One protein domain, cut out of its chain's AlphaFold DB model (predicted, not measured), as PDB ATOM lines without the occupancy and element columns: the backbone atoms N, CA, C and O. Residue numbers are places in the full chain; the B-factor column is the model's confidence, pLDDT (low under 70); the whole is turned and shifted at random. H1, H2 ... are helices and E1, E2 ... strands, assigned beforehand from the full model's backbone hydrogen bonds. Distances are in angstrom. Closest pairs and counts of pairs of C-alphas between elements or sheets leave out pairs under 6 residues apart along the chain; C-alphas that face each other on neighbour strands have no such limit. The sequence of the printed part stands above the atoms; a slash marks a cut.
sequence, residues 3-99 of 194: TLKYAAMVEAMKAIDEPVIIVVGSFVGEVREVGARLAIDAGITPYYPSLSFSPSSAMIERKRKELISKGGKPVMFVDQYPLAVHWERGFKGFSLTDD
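This is residues 3 to 99 of the 194 residues of an uncharacterized protein of Serratia marcescens (UniProt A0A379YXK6). A strongly twisted sheet of four parallel strands forms the middle layer, with two helices on each face: H2 covers one face with H1 beside the strands on that side, and H3 and H4 pack on the other. Only part of H3, residues 63 to 68, comes near the sheet. The printed part has 97 residues, with four named helices and four named strands alternating as H1 E1 H2 E2 H3 E3 H4 E4; the sheet's order is E2 E3 E1 E4. The class is mixed, helices and strands, and the whole is compact, with a radius of gyration of the C-alphas of 12.4 A and spans of 36 by 27 by 18 A.

H1, residues 6 to 15, begins at C-alpha 6 (-21.138, 20.888, -25.616) and is 14.5 A long from first to last C-alpha. E1, residues 20 to 24, measures 12.7 A. H2 is residues 31 to 42, 15.7 A, and E2 is residues 44 to 47, 9.5 A. H3, residues 57 to 69, is the longest helix at 18.4 A; its C-alpha 57 is at (-40.543, -2.487, -21.614). E3, residues 73 to 78, measures 16.1 A. H4 is residues 81 to 87, 10.2 A. E4, residues 92 to 96, 13.0 A, ends at C-alpha 96 (-26.274, 18.675, -21.992).

In the sheet, E2 and E4 are the edge strands. E2 and E3 are parallel at 41 degrees, with N 47 and O 75 within hydrogen-bond range at 2.9 A. E3 and E1 are parallel at 35 degrees, with N 22 and O 76 at 2.8 A. E1 and E4 are parallel at 19 degrees, with N 23 and O 94 at 2.8 A. Residues 3 to 4 pair in parallel with residues 95 to 96 of E4. H2 is on the sheet at a height of 7.4 A, over E3 and along the strands at 24 degrees on the local plane; its closest C-alphas to E2 are those of Gly 35 and Pro 46, 5.9 A. H1, on the same face at a height of 7.1 A, is over none of the strands. H1 and residues 38 to 42 of H2 touch at a steep tilt of 55 degrees, the same way; the closest C-alphas are those of Val 10 and Ala 42, 5.2 A. On the opposite face H4 lies over E1, along the strands at 10 degrees on the local plane, its closest C-alphas to E1 being those of Val 23 and Tyr 81, 6.1 A. H3, on the same face as H4, lies over E3, slantwise to the strands at 42 degrees on the local plane; the C-alphas of Leu 67 and Pro 74, 5.4 A, are the closest. H3 and H4 are close but not clearly touching, with the C-alphas of Ile 60 and Trp 87 6.7 A apart. E2, H3, E3 form a strand-helix-strand unit, two parallel neighbour strands joined through a helix; E1, H2, E2 and E3, H4, E4 are split units, with another strand between their two. The crossovers of these three units are right-handed. In H1, H2 and H3 every O i to N i+4 pair is within hydrogen-bond range; in H4 1 of 3 is, beside 4 of 4 O i to N i+3 pairs.

The C-alphas farthest apart, those of Ala 58 and Asp 99, are 37.5 A apart. The printed part has no cut and no long link. Its mean pLDDT is 88.5, and no printed residue is under 70.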
ATOM      1  N   THR A   3     -23.690  14.154 -17.108       91.19
ATOM      2  CA  THR A   3     -23.769  15.574 -17.493       91.19
ATOM      3  C   THR A   3     -22.506  16.004 -18.236       91.19
ATOM      4  O   THR A   3     -21.404  15.716 -17.773       91.19
ATOM      5  N   LEU A   4     -22.655  16.667 -19.388       93.38
ATOM      6  CA  LEU A   4     -21.555  17.115 -20.245       93.38
ATOM      7  C   LEU A   4     -21.801  18.528 -20.788       93.38
ATOM      8  O   LEU A   4     -22.932  18.906 -21.088       93.38
ATOM      9  N   LYS A   5     -20.707  19.266 -21.005       92.94
ATOM     10  CA  LYS A   5     -20.685  20.478 -21.837       92.94
ATOM     11  C   LYS A   5     -20.677  20.115 -23.320       92.94
ATOM     12  O   LYS A   5     -20.313  18.998 -23.691       92.94
ATOM     13  N   TYR A   6     -20.990  21.088 -24.172       92.56
ATOM     14  CA  TYR A   6     -21.138  20.888 -25.616       92.56
ATOM     15  C   TYR A   6     -19.947  20.182 -26.283       92.56
ATOM     16  O   TYR A   6     -20.132  19.160 -26.936       92.56
ATOM     17  N   ALA A   7     -18.716  20.660 -26.074       93.19
ATOM     18  CA  ALA A   7     -17.532  20.061 -26.699       93.19
ATOM     19  C   ALA A   7     -17.321  18.593 -26.280       93.19
ATOM     20  O   ALA A   7     -17.054  17.733 -27.115       93.19
ATOM     21  N   ALA A   8     -17.513  18.283 -24.995       94.75
ATOM     22  CA  ALA A   8     -17.419  16.913 -24.497       94.75
ATOM     23  C   ALA A   8     -18.573  16.030 -25.007       94.75
ATOM     24  O   ALA A   8     -18.370  14.844 -25.253       94.75
ATOM     25  N   MET A   9     -19.766  16.604 -25.201       95.31
ATOM     26  CA  MET A   9     -20.905  15.916 -25.811       95.31
ATOM     27  C   MET A   9     -20.603  15.521 -27.259       95.31
ATOM     28  O   MET A   9     -20.860  14.381 -27.637       95.31
ATOM     29  N   VAL A  10     -20.019  16.426 -28.052       95.06
ATOM     30  CA  VAL A  10     -19.618  16.148 -29.441       95.06
ATOM     31  C   VAL A  10     -18.667  14.952 -29.497       95.06
ATOM     32  O   VAL A  10     -18.921  13.997 -30.232       95.06
ATOM     33  N   GLU A  11     -17.616  14.953 -28.679       94.69
ATOM     34  CA  GLU A  11     -16.647  13.851 -28.644       94.69
ATOM     35  C   GLU A  11     -17.264  12.542 -28.132       94.69
ATOM     36  O   GLU A  11     -17.026  11.477 -28.705       94.69
ATOM     37  N   ALA A  12     -18.131  12.606 -27.117       93.50
ATOM     38  CA  ALA A  12     -18.869  11.436 -26.652       93.50
ATOM     39  C   ALA A  12     -19.725  10.834 -27.777       93.50
ATOM     40  O   ALA A  12     -19.689   9.624 -27.993       93.50
ATOM     41  N   MET A  13     -20.452  11.661 -28.532       92.25
ATOM     42  CA  MET A  13     -21.306  11.202 -29.633       92.25
ATOM     43  C   MET A  13     -20.497  10.611 -30.797       92.25
ATOM     44  O   MET A  13     -20.907   9.624 -31.413       92.25
ATOM     45  N   LYS A  14     -19.297  11.136 -31.065       90.06
ATOM     46  CA  LYS A  14     -18.375  10.544 -32.046       90.06
ATOM     47  C   LYS A  14     -17.888   9.150 -31.642       90.06
ATOM     48  O   LYS A  14     -17.663   8.327 -32.524       90.06
ATOM     49  N   ALA A  15     -17.787   8.855 -30.349       87.44
ATOM     50  CA  ALA A  15     -17.296   7.571 -29.845       87.44
ATOM     51  C   ALA A  15     -18.389   6.514 -29.582       87.44
ATOM     52  O   ALA A  15     -18.062   5.383 -29.230       87.44
ATOM     53  N   ILE A  16     -19.676   6.867 -29.686       86.25
ATOM     54  CA  ILE A  16     -20.789   5.983 -29.311       86.25
ATOM     55  C   ILE A  16     -21.522   5.461 -30.545       86.25
ATOM     56  O   ILE A  16     -21.939   6.241 -31.399       86.25
ATOM     57  N   ASP A  17     -21.746   4.146 -30.560       81.75
ATOM     58  CA  ASP A  17     -22.523   3.437 -31.588       81.75
ATOM     59  C   ASP A  17     -23.840   2.845 -31.044       81.75
ATOM     60  O   ASP A  17     -24.621   2.233 -31.771       81.75
ATOM     61  N   GLU A  18     -24.113   3.035 -29.752       85.81
ATOM     62  CA  GLU A  18     -25.345   2.595 -29.093       85.81
ATOM     63  C   GLU A  18     -26.439   3.679 -29.144       85.81
ATOM     64  O   GLU A  18     -26.126   4.863 -29.249       85.81
ATOM     65  N   PRO A  19     -27.730   3.318 -29.008       89.31
ATOM     66  CA  PRO A  19     -28.821   4.282 -28.878       89.31
ATOM     67  C   PRO A  19     -28.635   5.240 -27.698       89.31
ATOM     68  O   PRO A  19     -28.496   4.817 -26.547       89.31
ATOM     69  N   VAL A  20     -28.703   6.540 -27.982       93.06
ATOM     70  CA  VAL A  20     -28.485   7.603 -26.993       93.06
ATOM     71  C   VAL A  20     -29.775   8.363 -26.709       93.06
ATOM     72  O   VAL A  20     -30.577   8.611 -27.609       93.06
ATOM     73  N   ILE A  21     -29.946   8.772 -25.452       93.69
ATOM     74  CA  ILE A  21     -30.891   9.810 -25.040       93.69
ATOM     75  C   ILE A  21     -30.107  11.029 -24.539       93.69
ATOM     76  O   ILE A  21     -29.262  10.904 -23.652       93.69
ATOM     77  N   ILE A  22     -30.372  12.199 -25.118       94.38
ATOM     78  CA  ILE A  22     -29.807  13.483 -24.696       94.38
ATOM     79  C   ILE A  22     -30.927  14.339 -24.120       94.38
ATOM     80  O   ILE A  22     -31.906  14.637 -24.804       94.38
ATOM     81  N   VAL A  23     -30.755  14.754 -22.870       93.25
ATOM     82  CA  VAL A  23     -31.558  15.807 -22.250       93.25
ATOM     83  C   VAL A  23     -30.885  17.141 -22.508       93.25
ATOM     84  O   VAL A  23     -29.704  17.292 -22.204       93.25
ATOM     85  N   VAL A  24     -31.617  18.099 -23.064       89.44
ATOM     86  CA  VAL A  24     -31.118  19.464 -23.267       89.44
ATOM     87  C   VAL A  24     -31.651  20.337 -22.140       89.44
ATOM     88  O   VAL A  24     -32.864  20.496 -22.008       89.44
ATOM     89  N   GLY A  25     -30.749  20.866 -21.309       79.69
ATOM     90  CA  GLY A  25     -31.108  21.810 -20.256       79.69
ATOM     91  C   GLY A  25     -31.721  23.085 -20.837       79.69
ATOM     92  O   GLY A  25     -31.316  23.560 -21.897       79.69
ATOM     93  N   SER A  26     -32.700  23.660 -20.137       77.31
ATOM     94  CA  SER A  26     -33.467  24.820 -20.621       77.31
ATOM     95  C   SER A  26     -32.622  26.081 -20.840       77.31
ATOM     96  O   SER A  26     -33.036  26.969 -21.577       77.31
ATOM     97  N   PHE A  27     -31.446  26.159 -20.214       75.00
ATOM     98  CA  PHE A  27     -30.488  27.255 -20.380       75.00
ATOM     99  C   PHE A  27     -29.628  27.114 -21.643       75.00
ATOM    100  O   PHE A  27     -29.160  28.113 -22.175       75.00
ATOM    101  N   VAL A  28     -29.469  25.892 -22.163       80.50
ATOM    102  CA  VAL A  28     -28.587  25.599 -23.303       80.50
ATOM    103  C   VAL A  28     -29.157  26.130 -24.622       80.50
ATOM    104  O   VAL A  28     -28.400  26.512 -25.516       80.50
ATOM    105  N   GLY A  29     -30.482  26.129 -24.761       82.44
ATOM    106  CA  GLY A  29     -31.184  26.583 -25.958       82.44
ATOM    107  C   GLY A  29     -32.325  25.659 -26.366       82.44
ATOM    108  O   GLY A  29     -32.682  24.714 -25.660       82.44
ATOM    109  N   GLU A  30     -32.913  25.941 -27.525       87.38
ATOM    110  CA  GLU A  30     -34.020  25.151 -28.055       87.38
ATOM    111  C   GLU A  30     -33.530  23.765 -28.518       87.38
ATOM    112  O   GLU A  30     -32.468  23.607 -29.127       87.38
ATOM    113  N   VAL A  31     -34.298  22.725 -28.180       89.62
ATOM    114  CA  VAL A  31     -33.878  21.324 -28.329       89.62
ATOM    115  C   VAL A  31     -33.589  20.939 -29.788       89.62
ATOM    116  O   VAL A  31     -32.689  20.133 -30.052       89.62
ATOM    117  N   ARG A  32     -34.319  21.505 -30.758       90.44
ATOM    118  CA  ARG A  32     -34.111  21.242 -32.187       90.44
ATOM    119  C   ARG A  32     -32.899  21.984 -32.723       90.44
ATOM    120  O   ARG A  32     -32.120  21.366 -33.443       90.44
ATOM    121  N   GLU A  33     -32.694  23.241 -32.346       90.94
ATOM    122  CA  GLU A  33     -31.494  24.008 -32.707       90.94
ATOM    123  C   GLU A  33     -30.219  23.316 -32.211       90.94
ATOM    124  O   GLU A  33     -29.274  23.091 -32.973       90.94
ATOM    125  N   VAL A  34     -30.214  22.898 -30.944       91.00
ATOM    126  CA  VAL A  34     -29.097  22.164 -30.337       91.00
ATOM    127  C   VAL A  34     -28.860  20.831 -31.047       91.00
ATOM    128  O   VAL A  34     -27.717  20.495 -31.371       91.00
ATOM    129  N   GLY A  35     -29.926  20.070 -31.316       92.62
ATOM    130  CA  GLY A  35     -29.802  18.786 -31.999       92.62
ATOM    131  C   GLY A  35     -29.350  18.915 -33.457       92.62
ATOM    132  O   GLY A  35     -28.559  18.091 -33.908       92.62
ATOM    133  N   ALA A  36     -29.752  19.972 -34.170       92.69
ATOM    134  CA  ALA A  36     -29.271  20.267 -35.519       92.69
ATOM    135  C   ALA A  36     -27.768  20.583 -35.530       92.69
ATOM    136  O   ALA A  36     -27.034  20.058 -36.367       92.69
ATOM    137  N   ARG A  37     -27.286  21.373 -34.565       94.00
ATOM    138  CA  ARG A  37     -25.848  21.642 -34.415       94.00
ATOM    139  C   ARG A  37     -25.061  20.365 -34.111       94.00
ATOM    140  O   ARG A  37     -24.067  20.090 -34.770       94.00
ATOM    141  N   LEU A  38     -25.532  19.542 -33.168       93.44
ATOM    142  CA  LEU A  38     -24.884  18.259 -32.854       93.44
ATOM    143  C   LEU A  38     -24.895  17.285 -34.042       93.44
ATOM    144  O   LEU A  38     -23.939  16.529 -34.207       93.44
ATOM    145  N   ALA A  39     -25.937  17.304 -34.879       92.62
ATOM    146  CA  ALA A  39     -25.984  16.513 -36.109       92.62
ATOM    147  C   ALA A  39     -24.828  16.857 -37.055       92.62
ATOM    148  O   ALA A  39     -24.201  15.951 -37.601       92.62
ATOM    149  N   ILE A  40     -24.511  18.147 -37.189       92.69
ATOM    150  CA  ILE A  40     -23.395  18.638 -38.005       92.69
ATOM    151  C   ILE A  40     -22.054  18.267 -37.355       92.69
ATOM    152  O   ILE A  40     -21.200  17.669 -38.005       92.69
ATOM    153  N   ASP A  41     -21.888  18.564 -36.066       93.69
ATOM    154  CA  ASP A  41     -20.582  18.498 -35.397       93.69
ATOM    155  C   ASP A  41     -20.158  17.072 -34.996       93.69
ATOM    156  O   ASP A  41     -18.963  16.770 -34.901       93.69
ATOM    157  N   ALA A  42     -21.125  16.179 -34.754       91.81
ATOM    158  CA  ALA A  42     -20.884  14.802 -34.318       91.81
ATOM    159  C   ALA A  42     -21.377  13.730 -35.307       91.81
ATOM    160  O   ALA A  42     -21.181  12.539 -35.053       91.81
ATOM    161  N   GLY A  43     -22.008  14.124 -36.421       89.75
ATOM    162  CA  GLY A  43     -22.514  13.190 -37.433       89.75
ATOM    163  C   GLY A  43     -23.636  12.284 -36.916       89.75
ATOM    164  O   GLY A  43     -23.673  11.095 -37.239       89.75
ATOM    165  N   ILE A  44     -24.518  12.818 -36.067       90.88
ATOM    166  CA  ILE A  44     -25.644  12.073 -35.487       90.88
ATOM    167  C   ILE A  44     -26.934  12.252 -36.289       90.88
ATOM    168  O   ILE A  44     -27.110  13.241 -36.996       90.88
ATOM    169  N   THR A  45     -27.874  11.321 -36.111       88.62
ATOM    170  CA  THR A  45     -29.240  11.436 -36.633       88.62
ATOM    171  C   THR A  45     -30.172  11.841 -35.486       88.62
ATOM    172  O   THR A  45     -30.570  10.973 -34.699       88.62
ATOM    173  N   PRO A  46     -30.521  13.135 -35.342       90.88
ATOM    174  CA  PRO A  46     -31.375  13.589 -34.256       90.88
ATOM    175  C   PRO A  46     -32.818  13.113 -34.456       90.88
ATOM    176  O   PRO A  46     -33.370  13.147 -35.559       90.88
ATOM    177  N   TYR A  47     -33.456  12.698 -33.368       90.50
ATOM    178  CA  TYR A  47     -34.850  12.276 -33.357       90.50
ATOM    179  C   TYR A  47     -35.595  12.848 -32.153       90.50
ATOM    180  O   TYR A  47     -35.105  12.817 -31.025       90.50
ATOM    181  N   TYR A  48     -36.814  13.325 -32.405       90.31
ATOM    182  CA  TYR A  48     -37.652  14.042 -31.440       90.31
ATOM    183  C   TYR A  48     -39.005  13.328 -31.286       90.31
ATOM    184  O   TYR A  48     -39.994  13.723 -31.910       90.31
ATOM    185  N   PRO A  49     -39.068  12.214 -30.542       86.06
ATOM    186  CA  PRO A  49     -40.308  11.480 -30.342       86.06
ATOM    187  C   PRO A  49     -41.228  12.163 -29.341       86.06
ATOM    188  O   PRO A  49     -40.785  12.755 -28.362       86.06
ATOM    189  N   SER A  50     -42.527  11.916 -29.498       86.06
ATOM    190  CA  SER A  50     -43.458  12.033 -28.379       86.06
ATOM    191  C   SER A  50     -43.208  10.887 -27.398       86.06
ATOM    192  O   SER A  50     -43.281   9.712 -27.775       86.06
ATOM    193  N   LEU A  51     -42.933  11.232 -26.144       86.69
ATOM    194  CA  LEU A  51     -42.677  10.294 -25.054       86.69
ATOM    195  C   LEU A  51     -43.788  10.379 -24.001       86.69
ATOM    196  O   LEU A  51     -44.489  11.380 -23.892       86.69
ATOM    197  N   SER A  52     -43.953   9.311 -23.225       87.31
ATOM    198  CA  SER A  52     -44.924   9.222 -22.131       87.31
ATOM    199  C   SER A  52     -44.226   8.866 -20.825       87.31
ATOM    200  O   SER A  52     -43.208   8.175 -20.834       87.31
ATOM    201  N   PHE A  53     -44.790   9.268 -19.690       88.00
ATOM    202  CA  PHE A  53     -44.316   8.785 -18.394       88.00
ATOM    203  C   PHE A  53     -44.557   7.276 -18.255       88.00
ATOM    204  O   PHE A  53     -45.549   6.749 -18.758       88.00
ATOM    205  N   SER A  54     -43.635   6.588 -17.576       87.69
ATOM    206  CA  SER A  54     -43.722   5.151 -17.269       87.69
ATOM    207  C   SER A  54     -44.010   4.245 -18.484       87.69
ATOM    208  O   SER A  54     -45.002   3.509 -18.484       87.69
ATOM    209  N   PRO A  55     -43.167   4.266 -19.535       89.62
ATOM    210  CA  PRO A  55     -43.344   3.397 -20.689       89.62
ATOM    211  C   PRO A  55     -43.165   1.927 -20.296       89.62
ATOM    212  O   PRO A  55     -42.353   1.574 -19.440       89.62
ATOM    213  N   SER A  56     -43.900   1.037 -20.962       91.50
ATOM    214  CA  SER A  56     -43.674  -0.399 -20.812       91.50
ATOM    215  C   SER A  56     -42.349  -0.815 -21.460       91.50
ATOM    216  O   SER A  56     -41.884  -0.191 -22.417       91.50
ATOM    217  N   SER A  57     -41.764  -1.929 -21.009       90.62
ATOM    218  CA  SER A  57     -40.543  -2.487 -21.614       90.62
ATOM    219  C   SER A  57     -40.694  -2.737 -23.119       90.62
ATOM    220  O   SER A  57     -39.771  -2.481 -23.886       90.62
ATOM    221  N   ALA A  58     -41.879  -3.178 -23.560       92.12
ATOM    222  CA  ALA A  58     -42.178  -3.373 -24.978       92.12
ATOM    223  C   ALA A  58     -42.162  -2.051 -25.765       92.12
ATOM    224  O   ALA A  58     -41.732  -2.016 -26.917       92.12
ATOM    225  N   MET A  59     -42.607  -0.955 -25.145       91.50
ATOM    226  CA  MET A  59     -42.608   0.370 -25.759       91.50
ATOM    227  C   MET A  59     -41.194   0.941 -25.893       91.50
ATOM    228  O   MET A  59     -40.862   1.465 -26.956       91.50
ATOM    229  N   ILE A  60     -40.367   0.781 -24.855       90.44
ATOM    230  CA  ILE A  60     -38.939   1.135 -24.866       90.44
ATOM    231  C   ILE A  60     -38.224   0.387 -25.997       90.44
ATOM    232  O   ILE A  60     -37.558   1.004 -26.824       90.44
ATOM    233  N   GLU A  61     -38.414  -0.933 -26.079       90.62
ATOM    234  CA  GLU A  61     -37.765  -1.769 -27.092       90.62
ATOM    235  C   GLU A  61     -38.214  -1.405 -28.512       90.62
ATOM    236  O   GLU A  61     -37.394  -1.258 -29.419       90.62
ATOM    237  N   ARG A  62     -39.519  -1.182 -28.712       90.31
ATOM    238  CA  ARG A  62     -40.055  -0.714 -29.997       90.31
ATOM    239  C   ARG A  62     -39.424   0.613 -30.409       90.31
ATOM    240  O   ARG A  62     -39.023   0.762 -31.559       90.31
ATOM    241  N   LYS A  63     -39.334   1.566 -29.478       88.50
ATOM    242  CA  LYS A  63     -38.771   2.895 -29.735       88.50
ATOM    243  C   LYS A  63     -37.274   2.816 -30.048       88.50
ATOM    244  O   LYS A  63     -36.812   3.497 -30.955       88.50
ATOM    245  N   ARG A  64     -36.533   1.926 -29.380       88.38
ATOM    246  CA  ARG A  64     -35.125   1.651 -29.697       88.38
ATOM    247  C   ARG A  64     -34.949   1.106 -31.113       88.38
ATOM    248  O   ARG A  64     -34.115   1.616 -31.856       88.38
ATOM    249  N   LYS A  65     -35.751   0.113 -31.506       89.00
ATOM    250  CA  LYS A  65     -35.722  -0.450 -32.867       89.00
ATOM    251  C   LYS A  65     -36.068   0.594 -33.926       89.00
ATOM    252  O   LYS A  65     -35.391   0.664 -34.946       89.00
ATOM    253  N   GLU A  66     -37.074   1.429 -33.663       87.94
ATOM    254  CA  GLU A  66     -37.438   2.557 -34.529       87.94
ATOM    255  C   GLU A  66     -36.256   3.523 -34.708       87.94
ATOM    256  O   GLU A  66     -35.963   3.938 -35.827       87.94
ATOM    257  N   LEU A  67     -35.539   3.834 -33.624       85.69
ATOM    258  CA  LEU A  67     -34.389   4.731 -33.657       85.69
ATOM    259  C   LEU A  67     -33.246   4.146 -34.497       85.69
ATOM    260  O   LEU A  67     -32.739   4.818 -35.388       85.69
ATOM    261  N   ILE A  68     -32.907   2.872 -34.276       86.50
ATOM    262  CA  ILE A  68     -31.879   2.155 -35.044       86.50
ATOM    263  C   ILE A  68     -32.254   2.078 -36.533       86.50
ATOM    264  O   ILE A  68     -31.401   2.275 -37.395       86.50
ATOM    265  N   SER A  69     -33.533   1.851 -36.860       86.31
ATOM    266  CA  SER A  69     -33.980   1.730 -38.258       86.31
ATOM    267  C   SER A  69     -33.856   3.012 -39.085       86.31
ATOM    268  O   SER A  69     -33.909   2.944 -40.310       86.31
ATOM    269  N   LYS A  70     -33.680   4.178 -38.447       80.38
ATOM    270  CA  LYS A  70     -33.503   5.460 -39.147       80.38
ATOM    271  C   LYS A  70     -32.111   5.630 -39.762       80.38
ATOM    272  O   LYS A  70     -31.945   6.516 -40.595       80.38
ATOM    273  N   GLY A  71     -31.147   4.780 -39.401       73.31
ATOM    274  CA  GLY A  71     -29.775   4.862 -39.896       73.31
ATOM    275  C   GLY A  71     -28.968   6.016 -39.285       73.31
ATOM    276  O   GLY A  71     -29.504   6.922 -38.640       73.31
ATOM    277  N   GLY A  72     -27.647   5.970 -39.474       78.56
ATOM    278  CA  GLY A  72     -26.708   6.854 -38.774       78.56
ATOM    279  C   GLY A  72     -26.646   6.554 -37.274       78.56
ATOM    280  O   GLY A  72     -27.057   5.478 -36.842       78.56
ATOM    281  N   LYS A  73     -26.120   7.492 -36.476       83.69
ATOM    282  CA  LYS A  73     -26.033   7.334 -35.018       83.69
ATOM    283  C   LYS A  73     -27.354   7.734 -34.357       83.69
ATOM    284  O   LYS A  73     -27.711   8.915 -34.404       83.69
ATOM    285  N   PRO A  74     -28.092   6.773 -33.771       82.38
ATOM    286  CA  PRO A  74     -29.452   6.985 -33.302       82.38
ATOM    287  C   PRO A  74     -29.474   7.778 -31.986       82.38
ATOM    288  O   PRO A  74     -29.230   7.213 -30.917       82.38
ATOM    289  N   VAL A  75     -29.804   9.075 -32.052       91.19
ATOM    290  CA  VAL A  75     -29.850   9.960 -30.876       91.19
ATOM    291  C   VAL A  75     -31.239  10.559 -30.692       91.19
ATOM    292  O   VAL A  75     -31.747  11.300 -31.531       91.19
ATOM    293  N   MET A  76     -31.851  10.245 -29.557       92.25
ATOM    294  CA  MET A  76     -33.123  10.806 -29.129       92.25
ATOM    295  C   MET A  76     -32.891  12.048 -28.273       92.25
ATOM    296  O   MET A  76     -32.143  11.994 -27.300       92.25
ATOM    297  N   PHE A  77     -33.577  13.139 -28.595       92.88
ATOM    298  CA  PHE A  77     -33.535  14.376 -27.823       92.88
ATOM    299  C   PHE A  77     -34.799  14.548 -26.987       92.88
ATOM    300  O   PHE A  77     -35.908  14.295 -27.461       92.88
ATOM    301  N   VAL A  78     -34.614  14.987 -25.743       89.25
ATOM    302  CA  VAL A  78     -35.680  15.238 -24.773       89.25
ATOM    303  C   VAL A  78     -35.418  16.581 -24.091       89.25
ATOM    304  O   VAL A  78     -34.288  16.907 -23.740       89.25
ATOM    305  N   ASP A  79     -36.466  17.368 -23.908       82.94
ATOM    306  CA  ASP A  79     -36.444  18.695 -23.279       82.94
ATOM    307  C   ASP A  79     -36.720  18.644 -21.763       82.94
ATOM    308  O   ASP A  79     -36.600  19.638 -21.053       82.94
ATOM    309  N   GLN A  80     -37.100  17.471 -21.250       79.75
ATOM    310  CA  GLN A  80     -37.532  17.262 -19.871       79.75
ATOM    311  C   GLN A  80     -36.753  16.133 -19.197       79.75
ATOM    312  O   GLN A  80     -36.938  14.950 -19.499       79.75
ATOM    313  N   TYR A  81     -35.945  16.491 -18.196       82.75
ATOM    314  CA  TYR A  81     -35.186  15.521 -17.402       82.75
ATOM    315  C   TYR A  81     -36.065  14.433 -16.752       82.75
ATOM    316  O   TYR A  81     -35.735  13.255 -16.905       82.75
ATOM    317  N   PRO A  82     -37.209  14.746 -16.094       84.69
ATOM    318  CA  PRO A  82     -38.052  13.711 -15.494       84.69
ATOM    319  C   PRO A  82     -38.539  12.695 -16.521       84.69
ATOM    320  O   PRO A  82     -38.496  11.497 -16.266       84.69
ATOM    321  N   LEU A  83     -38.948  13.162 -17.702       85.31
ATOM    322  CA  LEU A  83     -39.413  12.297 -18.777       85.31
ATOM    323  C   LEU A  83     -38.291  11.375 -19.259       85.31
ATOM    324  O   LEU A  83     -38.507  10.175 -19.397       85.31
ATOM    325  N   ALA A  84     -37.079  11.901 -19.433       86.88
ATOM    326  CA  ALA A  84     -35.932  11.123 -19.883       86.88
ATOM    327  C   ALA A  84     -35.565   9.967 -18.939       86.88
ATOM    328  O   ALA A  84     -35.242   8.878 -19.414       86.88
ATOM    329  N   VAL A  85     -35.703  10.144 -17.620       87.38
ATOM    330  CA  VAL A  85     -35.450   9.082 -16.622       87.38
ATOM    331  C   VAL A  85     -36.333   7.849 -16.857       87.38
ATOM    332  O   VAL A  85     -35.874   6.717 -16.717       87.38
ATOM    333  N   HIS A  86     -37.586   8.035 -17.283       88.44
ATOM    334  CA  HIS A  86     -38.488   6.917 -17.582       88.44
ATOM    335  C   HIS A  86     -38.099   6.132 -18.843       88.44
ATOM    336  O   HIS A  86     -38.517   4.985 -19.005       88.44
ATOM    337  N   TRP A  87     -37.303   6.736 -19.727       89.69
ATOM    338  CA  TRP A  87     -36.882   6.156 -21.002       89.69
ATOM    339  C   TRP A  87     -35.409   5.753 -21.031       89.69
ATOM    340  O   TRP A  87     -35.020   5.038 -21.946       89.69
ATOM    341  N   GLU A  88     -34.604   6.139 -20.036       86.19
ATOM    342  CA  GLU A  88     -33.157   5.877 -19.988       86.19
ATOM    343  C   GLU A  88     -32.822   4.380 -20.048       86.19
ATOM    344  O   GLU A  88     -31.738   4.003 -20.485       86.19
ATOM    345  N   ARG A  89     -33.746   3.490 -19.651       84.50
ATOM    346  CA  ARG A  89     -33.484   2.047 -19.597       84.50
ATOM    347  C   ARG A  89     -33.046   1.489 -20.962       84.50
ATOM    348  O   ARG A  89     -33.846   1.233 -21.863       84.50
ATOM    349  N   GLY A  90     -31.746   1.208 -21.036       78.88
ATOM    350  CA  GLY A  90     -31.025   0.675 -22.190       78.88
ATOM    351  C   GLY A  90     -30.842   1.665 -23.347       78.88
ATOM    352  O   GLY A  90     -30.637   1.262 -24.488       78.88
ATOM    353  N   PHE A  91     -30.874   2.952 -23.030       88.25
ATOM    354  CA  PHE A  91     -30.180   3.981 -23.787       88.25
ATOM    355  C   PHE A  91     -28.961   4.419 -22.981       88.25
ATOM    356  O   PHE A  91     -28.961   4.353 -21.749       88.25
ATOM    357  N   LYS A  92     -27.930   4.916 -23.659       90.38
ATOM    358  CA  LYS A  92     -26.895   5.686 -22.974       90.38
ATOM    359  C   LYS A  92     -27.428   7.099 -22.746       90.38
ATOM    360  O   LYS A  92     -27.852   7.752 -23.695       90.38
ATOM    361  N   GLY A  93     -27.474   7.540 -21.492       91.75
ATOM    362  CA  GLY A  93     -28.083   8.814 -21.117       91.75
ATOM    363  C   GLY A  93     -27.068   9.925 -20.895       91.75
ATOM    364  O   GLY A  93     -26.188   9.786 -20.038       91.75
ATOM    365  N   PHE A  94     -27.274  11.061 -21.559       93.31
ATOM    366  CA  PHE A  94     -26.535  12.293 -21.308       93.31
ATOM    367  C   PHE A  94     -27.451  13.471 -20.997       93.31
ATOM    368  O   PHE A  94     -28.552  13.570 -21.529       93.31
ATOM    369  N   SER A  95     -26.956  14.382 -20.168       92.12
ATOM    370  CA  SER A  95     -27.535  15.707 -19.971       92.12
ATOM    371  C   SER A  95     -26.565  16.731 -20.537       92.12
ATOM    372  O   SER A  95     -25.402  16.765 -20.138       92.12
ATOM    373  N   LEU A  96     -27.022  17.540 -21.482       91.75
ATOM    374  CA  LEU A  96     -26.274  18.675 -21.992       91.75
ATOM    375  C   LEU A  96     -26.573  19.890 -21.119       91.75
ATOM    376  O   LEU A  96     -27.741  20.211 -20.906       91.75
ATOM    377  N   THR A  97     -25.517  20.541 -20.641       88.56
ATOM    378  CA  THR A  97     -25.595  21.717 -19.768       88.56
ATOM    379  C   THR A  97     -24.667  22.832 -20.254       88.56
ATOM    380  O   THR A  97     -23.775  22.595 -21.080       88.56
ATOM    381  N   ASP A  98     -24.857  24.036 -19.725       86.06
ATOM    382  CA  ASP A  98     -23.987  25.193 -19.921       86.06
ATOM    383  C   ASP A  98     -23.501  25.761 -18.572       86.06
ATOM    384  O   ASP A  98     -23.763  25.202 -17.507       86.06
ATOM    385  N   ASP A  99     -22.663  26.799 -18.604       81.00
ATOM    386  CA  ASP A  99     -22.095  27.386 -17.379       81.00
ATOM    387  C   ASP A  99     -23.155  28.116 -16.546       81.00
ATOM    388  O   ASP A  99     -23.084  28.119 -15.317       81.00
TER     389      ASP A  99